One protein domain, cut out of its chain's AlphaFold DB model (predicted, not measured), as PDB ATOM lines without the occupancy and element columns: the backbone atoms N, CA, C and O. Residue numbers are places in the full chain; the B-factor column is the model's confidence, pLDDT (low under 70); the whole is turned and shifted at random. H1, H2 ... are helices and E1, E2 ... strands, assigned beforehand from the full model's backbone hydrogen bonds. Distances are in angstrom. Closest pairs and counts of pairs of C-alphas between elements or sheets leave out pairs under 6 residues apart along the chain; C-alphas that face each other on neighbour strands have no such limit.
ATOM      1  N   VAL A   3     -25.395 -18.406  17.225       96.31
ATOM      2  CA  VAL A   3     -24.326 -17.423  17.428       96.31
ATOM      3  C   VAL A   3     -22.959 -18.068  17.291       96.31
ATOM      4  O   VAL A   3     -22.771 -19.239  17.619       96.31
ATOM      5  N   LYS A   4     -21.980 -17.294  16.842       96.50
ATOM      6  CA  LYS A   4     -20.564 -17.654  16.943       96.50
ATOM      7  C   LYS A   4     -19.733 -16.430  17.322       96.50
ATOM      8  O   LYS A   4     -20.191 -15.315  17.061       96.50
ATOM      9  N   PRO A   5     -18.547 -16.599  17.927       97.50
ATOM     10  CA  PRO A   5     -17.623 -15.490  18.134       97.50
ATOM     11  C   PRO A   5     -17.323 -14.771  16.816       97.50
ATOM     12  O   PRO A   5     -17.309 -15.394  15.749       97.50
ATOM     13  N   ALA A   6     -17.105 -13.462  16.878       96.56
ATOM     14  CA  ALA A   6     -16.602 -12.729  15.726       96.56
ATOM     15  C   ALA A   6     -15.185 -13.225  15.352       96.56
ATOM     16  O   ALA A   6     -14.464 -13.736  16.216       96.56
ATOM     17  N   PRO A   7     -14.762 -13.108  14.079       92.50
ATOM     18  CA  PRO A   7     -13.411 -13.491  13.668       92.50
ATOM     19  C   PRO A   7     -12.341 -12.790  14.517       92.50
ATOM     20  O   PRO A   7     -12.437 -11.590  14.772       92.50
ATOM     21  N   GLY A   8     -11.339 -13.542  14.974       91.88
ATOM     22  CA  GLY A   8     -10.281 -13.030  15.854       91.88
ATOM     23  C   GLY A   8     -10.695 -12.769  17.310       91.88
ATOM     24  O   GLY A   8      -9.853 -12.349  18.103       91.88
ATOM     25  N   ILE A   9     -11.952 -13.029  17.690       95.06
ATOM     26  CA  ILE A   9     -12.432 -12.887  19.068       95.06
ATOM     27  C   ILE A   9     -12.528 -14.253  19.745       95.06
ATOM     28  O   ILE A   9     -13.128 -15.197  19.229       95.06
ATOM     29  N   VAL A  10     -11.987 -14.320  20.961       95.75
ATOM     30  CA  VAL A  10     -12.153 -15.455  21.869       95.75
ATOM     31  C   VAL A  10     -13.165 -15.075  22.949       95.75
ATOM     32  O   VAL A  10     -12.939 -14.147  23.726       95.75
ATOM     33  N   LEU A  11     -14.278 -15.804  23.023       96.25
ATOM     34  CA  LEU A  11     -15.346 -15.574  23.997       96.25
ATOM     35  C   LEU A  11     -15.349 -16.637  25.083       96.25
ATOM     36  O   LEU A  11     -15.190 -17.819  24.814       96.25
ATOM     37  N   ARG A  12     -15.611 -16.246  26.328       95.69
ATOM     38  CA  ARG A  12     -15.829 -17.218  27.402       95.69
ATOM     39  C   ARG A  12     -17.285 -17.669  27.417       95.69
ATOM     40  O   ARG A  12     -18.179 -16.836  27.502       95.69
ATOM     41  N   ASP A  13     -17.529 -18.970  27.395       94.56
ATOM     42  CA  ASP A  13     -18.860 -19.527  27.621       94.56
ATOM     43  C   ASP A  13     -19.309 -19.215  29.069       94.56
ATOM     44  O   ASP A  13     -18.574 -19.517  30.024       94.56
ATOM     45  N   PRO A  14     -20.485 -18.594  29.277       93.31
ATOM     46  CA  PRO A  14     -20.960 -18.235  30.609       93.31
ATOM     47  C   PRO A  14     -21.297 -19.458  31.475       93.31
ATOM     48  O   PRO A  14     -21.229 -19.348  32.701       93.31
ATOM     49  N   ILE A  15     -21.602 -20.606  30.871       93.56
ATOM     50  CA  ILE A  15     -21.988 -21.855  31.532       93.56
ATOM     51  C   ILE A  15     -20.761 -22.752  31.689       93.56
ATOM     52  O   ILE A  15     -20.328 -23.013  32.811       93.56
ATOM     53  N   THR A  16     -20.163 -23.191  30.577       93.62
ATOM     54  CA  THR A  16     -19.076 -24.188  30.602       93.62
ATOM     55  C   THR A  16     -17.725 -23.594  30.985       93.62
ATOM     56  O   THR A  16     -16.786 -24.336  31.277       93.62
ATOM     57  N   LYS A  17     -17.611 -22.257  30.984       94.38
ATOM     58  CA  LYS A  17     -16.376 -21.512  31.264       94.38
ATOM     59  C   LYS A  17     -15.240 -21.791  30.274       94.38
ATOM     60  O   LYS A  17     -14.117 -21.333  30.497       94.38
ATOM     61  N   ARG A  18     -15.514 -22.495  29.178       95.50
ATOM     62  CA  ARG A  18     -14.552 -22.733  28.102       95.50
ATOM     63  C   ARG A  18     -14.373 -21.482  27.258       95.50
ATOM     64  O   ARG A  18     -15.216 -20.587  27.265       95.50
ATOM     65  N   LEU A  19     -13.244 -21.409  26.569       96.69
ATOM     66  CA  LEU A  19     -13.003 -20.376  25.575       96.69
ATOM     67  C   LEU A  19     -13.531 -20.873  24.235       96.69
ATOM     68  O   LEU A  19     -13.239 -21.995  23.849       96.69
ATOM     69  N   LEU A  20     -14.308 -20.048  23.556       96.50
ATOM     70  CA  LEU A  20     -14.951 -20.303  22.281       96.50
ATOM     71  C   LEU A  20     -14.283 -19.420  21.236       96.50
ATOM     72  O   LEU A  20     -14.094 -18.226  21.475       96.50
ATOM     73  N   SER A  21     -13.973 -19.986  20.079       96.00
ATOM     74  CA  SER A  21     -13.442 -19.230  18.947       96.00
ATOM     75  C   SER A  21     -14.096 -19.685  17.650       96.00
ATOM     76  O   SER A  21     -14.504 -20.840  17.524       96.00
ATOM     77  N   ALA A  22     -14.214 -18.777  16.683       94.00
ATOM     78  CA  ALA A  22     -14.639 -19.126  15.329       94.00
ATOM     79  C   ALA A  22     -13.513 -19.787  14.510       94.00
ATOM     80  O   ALA A  22     -13.790 -20.428  13.500       94.00
ATOM     81  N   GLU A  23     -12.262 -19.632  14.947       92.00
ATOM     82  CA  GLU A  23     -11.052 -20.130  14.287       92.00
ATOM     83  C   GLU A  23     -10.083 -20.711  15.327       92.00
ATOM     84  O   GLU A  23     -10.132 -20.350  16.505       92.00
ATOM     85  N   SER A  24      -9.185 -21.599  14.909       89.12
ATOM     86  CA  SER A  24      -8.118 -22.083  15.789       89.12
ATOM     87  C   SER A  24      -7.153 -20.942  16.114       89.12
ATOM     88  O   SER A  24      -6.638 -20.295  15.206       89.12
ATOM     89  N   VAL A  25      -6.897 -20.708  17.401       88.81
ATOM     90  CA  VAL A  25      -5.959 -19.676  17.863       88.81
ATOM     91  C   VAL A  25      -4.705 -20.344  18.417       88.81
ATOM     92  O   VAL A  25      -4.783 -21.118  19.372       88.81
ATOM     93  N   ASP A  26      -3.547 -20.039  17.833       89.19
ATOM     94  CA  ASP A  26      -2.272 -20.620  18.256       89.19
ATOM     95  C   ASP A  26      -1.928 -20.241  19.702       89.19
ATOM     96  O   ASP A  26      -2.023 -19.086  20.119       89.19
ATOM     97  N   GLY A  27      -1.524 -21.239  20.489       90.38
ATOM     98  CA  GLY A  27      -1.136 -21.054  21.890       90.38
ATOM     99  C   GLY A  27      -2.297 -20.871  22.875       90.38
ATOM    100  O   GLY A  27      -2.040 -20.747  24.072       90.38
ATOM    101  N   ILE A  28      -3.559 -20.899  22.422       89.31
ATOM    102  CA  ILE A  28      -4.740 -20.797  23.291       89.31
ATOM    103  C   ILE A  28      -5.657 -22.003  23.079       89.31
ATOM    104  O   ILE A  28      -6.159 -22.253  21.986       89.31
ATOM    105  N   VAL A  29      -5.943 -22.733  24.160       92.00
ATOM    106  CA  VAL A  29      -6.917 -23.829  24.125       92.00
ATOM    107  C   VAL A  29      -8.322 -23.240  24.022       92.00
ATOM    108  O   VAL A  29      -8.848 -22.679  24.985       92.00
ATOM    109  N   THR A  30      -8.921 -23.373  22.842       93.88
ATOM    110  CA  THR A  30     -10.280 -22.918  22.540       93.88
ATOM    111  C   THR A  30     -11.105 -24.061  21.961       93.88
ATOM    112  O   THR A  30     -10.589 -24.985  21.334       93.88
ATOM    113  N   GLU A  31     -12.405 -24.015  22.209       95.00
ATOM    114  CA  GLU A  31     -13.394 -24.857  21.565       95.00
ATOM    115  C   GLU A  31     -13.854 -24.156  20.286       95.00
ATOM    116  O   GLU A  31     -14.332 -23.016  20.306       95.00
ATOM    117  N   LEU A  32     -13.651 -24.842  19.164       94.94
ATOM    118  CA  LEU A  32     -13.989 -24.319  17.853       94.94
ATOM    119  C   LEU A  32     -15.505 -24.365  17.665       94.94
ATOM    120  O   LEU A  32     -16.113 -25.437  17.611       94.94
ATOM    121  N   VAL A  33     -16.112 -23.189  17.547       94.19
ATOM    122  CA  VAL A  33     -17.537 -23.058  17.260       94.19
ATOM    123  C   VAL A  33     -17.767 -23.380  15.787       94.19
ATOM    124  O   VAL A  33     -17.128 -22.779  14.921       94.19
ATOM    125  N   PRO A  34     -18.680 -24.308  15.467       92.56
ATOM    126  CA  PRO A  34     -18.886 -24.699  14.087       92.56
ATOM    127  C   PRO A  34     -19.511 -23.565  13.260       92.56
ATOM    128  O   PRO A  34     -20.125 -22.640  13.796       92.56
ATOM    129  N   ALA A  35     -19.390 -23.645  11.932       90.44
ATOM    130  CA  ALA A  35     -19.801 -22.569  11.024       90.44
ATOM    131  C   ALA A  35     -21.291 -22.194  11.146       90.44
ATOM    132  O   ALA A  35     -21.632 -21.016  11.043       90.44
ATOM    133  N   GLN A  36     -22.147 -23.183  11.421       91.69
ATOM    134  CA  GLN A  36     -23.579 -23.030  11.692       91.69
ATOM    135  C   GLN A  36     -23.902 -22.345  13.036       91.69
ATOM    136  O   GLN A  36     -25.061 -22.044  13.308       91.69
ATOM    137  N   GLY A  37     -22.897 -22.083  13.871       94.25
ATOM    138  CA  GLY A  37     -23.045 -21.465  15.182       94.25
ATOM    139  C   GLY A  37     -23.525 -22.420  16.275       94.25
ATOM    140  O   GLY A  37     -23.908 -23.568  16.035       94.25
ATOM    141  N   LEU A  38     -23.499 -21.918  17.506       93.75
ATOM    142  CA  LEU A  38     -24.064 -22.549  18.690       93.75
ATOM    143  C   LEU A  38     -25.522 -22.137  18.844       93.75
ATOM    144  O   LEU A  38     -25.851 -20.953  18.753       93.75
ATOM    145  N   LYS A  39     -26.384 -23.113  19.131       94.88
ATOM    146  CA  LYS A  39     -27.772 -22.845  19.496       94.88
ATOM    147  C   LYS A  39     -27.826 -22.328  20.932       94.88
ATOM    148  O   LYS A  39     -27.418 -23.030  21.853       94.88
ATOM    149  N   VAL A  40     -28.380 -21.136  21.107       94.75
ATOM    150  CA  VAL A  40     -28.600 -20.487  22.409       94.75
ATOM    151  C   VAL A  40     -30.042 -19.991  22.503       94.75
ATOM    152  O   VAL A  40     -30.746 -19.955  21.490       94.75
ATOM    153  N   ASP A  41     -30.501 -19.619  23.696       95.44
ATOM    154  CA  ASP A  41     -31.821 -19.000  23.852       95.44
ATOM    155  C   ASP A  41     -31.859 -17.626  23.156       95.44
ATOM    156  O   ASP A  41     -30.865 -16.896  23.154       95.44
ATOM    157  N   ASP A  42     -32.984 -17.278  22.528       94.88
ATOM    158  CA  ASP A  42     -33.164 -15.977  21.861       94.88
ATOM    159  C   ASP A  42     -33.112 -14.799  22.847       94.88
ATOM    160  O   ASP A  42     -32.717 -13.696  22.474       94.88
ATOM    161  N   ASN A  43     -33.468 -15.038  24.111       95.94
ATOM    162  CA  ASN A  43     -33.504 -14.039  25.173       95.94
ATOM    163  C   ASN A  43     -32.335 -14.184  26.157       95.94
ATOM    164  O   ASN A  43     -32.357 -13.581  27.234       95.94
ATOM    165  N   ASP A  44     -31.304 -14.967  25.821       96.38
ATOM    166  CA  ASP A  44     -30.110 -15.059  26.656       96.38
ATOM    167  C   ASP A  44     -29.363 -13.715  26.655       96.38
ATOM    168  O   ASP A  44     -28.691 -13.339  25.688       96.38
ATOM    169  N   MET A  45     -29.467 -12.988  27.769       96.94
ATOM    170  CA  MET A  45     -28.881 -11.656  27.935       96.94
ATOM    171  C   MET A  45     -27.363 -11.631  27.768       96.94
ATOM    172  O   MET A  45     -26.816 -10.596  27.378       96.94
ATOM    173  N   TYR A  46     -26.673 -12.744  28.033       96.94
ATOM    174  CA  TYR A  46     -25.243 -12.830  27.776       96.94
ATOM    175  C   TYR A  46     -24.969 -12.731  26.274       96.94
ATOM    176  O   TYR A  46     -24.217 -11.860  25.829       96.94
ATOM    177  N   TRP A  47     -25.619 -13.586  25.484       96.69
ATOM    178  CA  TRP A  47     -25.393 -13.659  24.043       96.69
ATOM    179  C   TRP A  47     -25.945 -12.447  23.299       96.69
ATOM    180  O   TRP A  47     -25.264 -11.929  22.415       96.69
ATOM    181  N   VAL A  48     -27.109 -11.931  23.704       97.56
ATOM    182  CA  VAL A  48     -27.670 -10.682  23.161       97.56
ATOM    183  C   VAL A  48     -26.672  -9.534  23.313       97.56
ATOM    184  O   VAL A  48     -26.449  -8.769  22.374       97.56
ATOM    185  N   ARG A  49     -26.012  -9.433  24.474       97.69
ATOM    186  CA  ARG A  49     -25.011  -8.394  24.712       97.69
ATOM    187  C   ARG A  49     -23.762  -8.581  23.855       97.69
ATOM    188  O   ARG A  49     -23.281  -7.600  23.303       97.69
ATOM    189  N   ARG A  50     -23.278  -9.815  23.673       97.88
ATOM    190  CA  ARG A  50     -22.113 -10.088  22.807       97.88
ATOM    191  C   ARG A  50     -22.377  -9.817  21.340       97.88
ATOM    192  O   ARG A  50     -21.495  -9.307  20.663       97.88
ATOM    193  N   VAL A  51     -23.590 -10.078  20.872       97.56
ATOM    194  CA  VAL A  51     -23.995  -9.682  19.520       97.56
ATOM    195  C   VAL A  51     -24.031  -8.161  19.388       97.56
ATOM    196  O   VAL A  51     -23.510  -7.614  18.422       97.56
ATOM    197  N   ARG A  52     -24.595  -7.460  20.376       97.62
ATOM    198  CA  ARG A  52     -24.681  -5.994  20.360       97.62
ATOM    199  C   ARG A  52     -23.311  -5.315  20.416       97.62
ATOM    200  O   ARG A  52     -23.115  -4.299  19.759       97.62
ATOM    201  N   ASP A  53     -22.397  -5.861  21.209       97.56
ATOM    202  CA  ASP A  53     -21.055  -5.312  21.403       97.56
ATOM    203  C   ASP A  53     -20.102  -5.709  20.245       97.56
ATOM    204  O   ASP A  53     -19.004  -5.172  20.142       97.56
ATOM    205  N   GLY A  54     -20.532  -6.602  19.341       97.06
ATOM    206  CA  GLY A  54     -19.750  -7.065  18.188       97.06
ATOM    207  C   GLY A  54     -18.781  -8.213  18.493       97.06
ATOM    208  O   GLY A  54     -18.085  -8.676  17.595       97.06
ATOM    209  N   ASP A  55     -18.766  -8.710  19.731       97.31
ATOM    210  CA  ASP A  55     -17.952  -9.860  20.146       97.31
ATOM    211  C   ASP A  55     -18.466 -11.187  19.550       97.31
ATOM    212  O   ASP A  55     -17.719 -12.158  19.413       97.31
ATOM    213  N   ALA A  56     -19.759 -11.250  19.219       97.50
ATOM    214  CA  ALA A  56     -20.410 -12.386  18.576       97.50
ATOM    215  C   ALA A  56     -21.219 -11.940  17.355       97.50
ATOM    216  O   ALA A  56     -21.677 -10.803  17.264       97.50
ATOM    217  N   VAL A  57     -21.451 -12.868  16.431       97.12
ATOM    218  CA  VAL A  57     -22.287 -12.662  15.246       97.12
ATOM    219  C   VAL A  57     -23.417 -13.683  15.205       97.12
ATOM    220  O   VAL A  57     -23.235 -14.850  15.566       97.12
ATOM    221  N   LEU A  58     -24.590 -13.241  14.748       96.38
ATOM    222  CA  LEU A  58     -25.708 -14.130  14.445       96.38
ATOM    223  C   LEU A  58     -25.380 -14.950  13.198       96.38
ATOM    224  O   LEU A  58     -24.935 -14.407  12.185       96.38
ATOM    225  N   VAL A  59     -25.636 -16.251  13.264       94.94
ATOM    226  CA  VAL A  59     -25.548 -17.128  12.102       94.94
ATOM    227  C   VAL A  59     -26.952 -17.278  11.520       94.94
ATOM    228  O   VAL A  59     -27.843 -17.769  12.221       94.94
TER     229      VAL A  59
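Overview. This is residues 3 to 59 of the 81 residues of the protein "DUF2635 domain-containing protein" of Burkholderia multivorans (UniProt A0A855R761). Little regular structure: two small two-stranded sheets, E1 with E4 and the hairpin E2 and E3, sit near each other, short helix H1 packs on the first, and a long loop, residues 22 to 44, runs from E3 to H1. The 57 printed residues hold E1, E2, E3, H1, E4 in chain order; both sheets are antiparallel, the class mixed, with only 21 residues in named elements. It is compact, radius of gyration of the C-alphas 10.5 A, yet elongated, 33 by 20 by 19 A.

Along the chain. E1, residues 3 to 5, begins at C-alpha 3 (-24.326, -17.423, 17.428); E4 is 56 to 58, E2 10 to 12, E3 19 to 21. H1, residues 45 to 53, is 12.0 A long.

Arrangement. E1 and E4 are antiparallel, with N 4 and O 57 at 3.0 A. The closest C-alphas of H1 and E4, Arg 50 and Ala 56, are 5.1 A apart. In H1 every O i to N i+4 pair is within hydrogen-bond range. E2 and E3 have N 20 and O 11 at 2.7 A. Residues 31 to 32 pair parallel with 20 to 21 of E3.

Size, cuts and confidence. The printed part has no cut; no printed residue is under 70 in pLDDT.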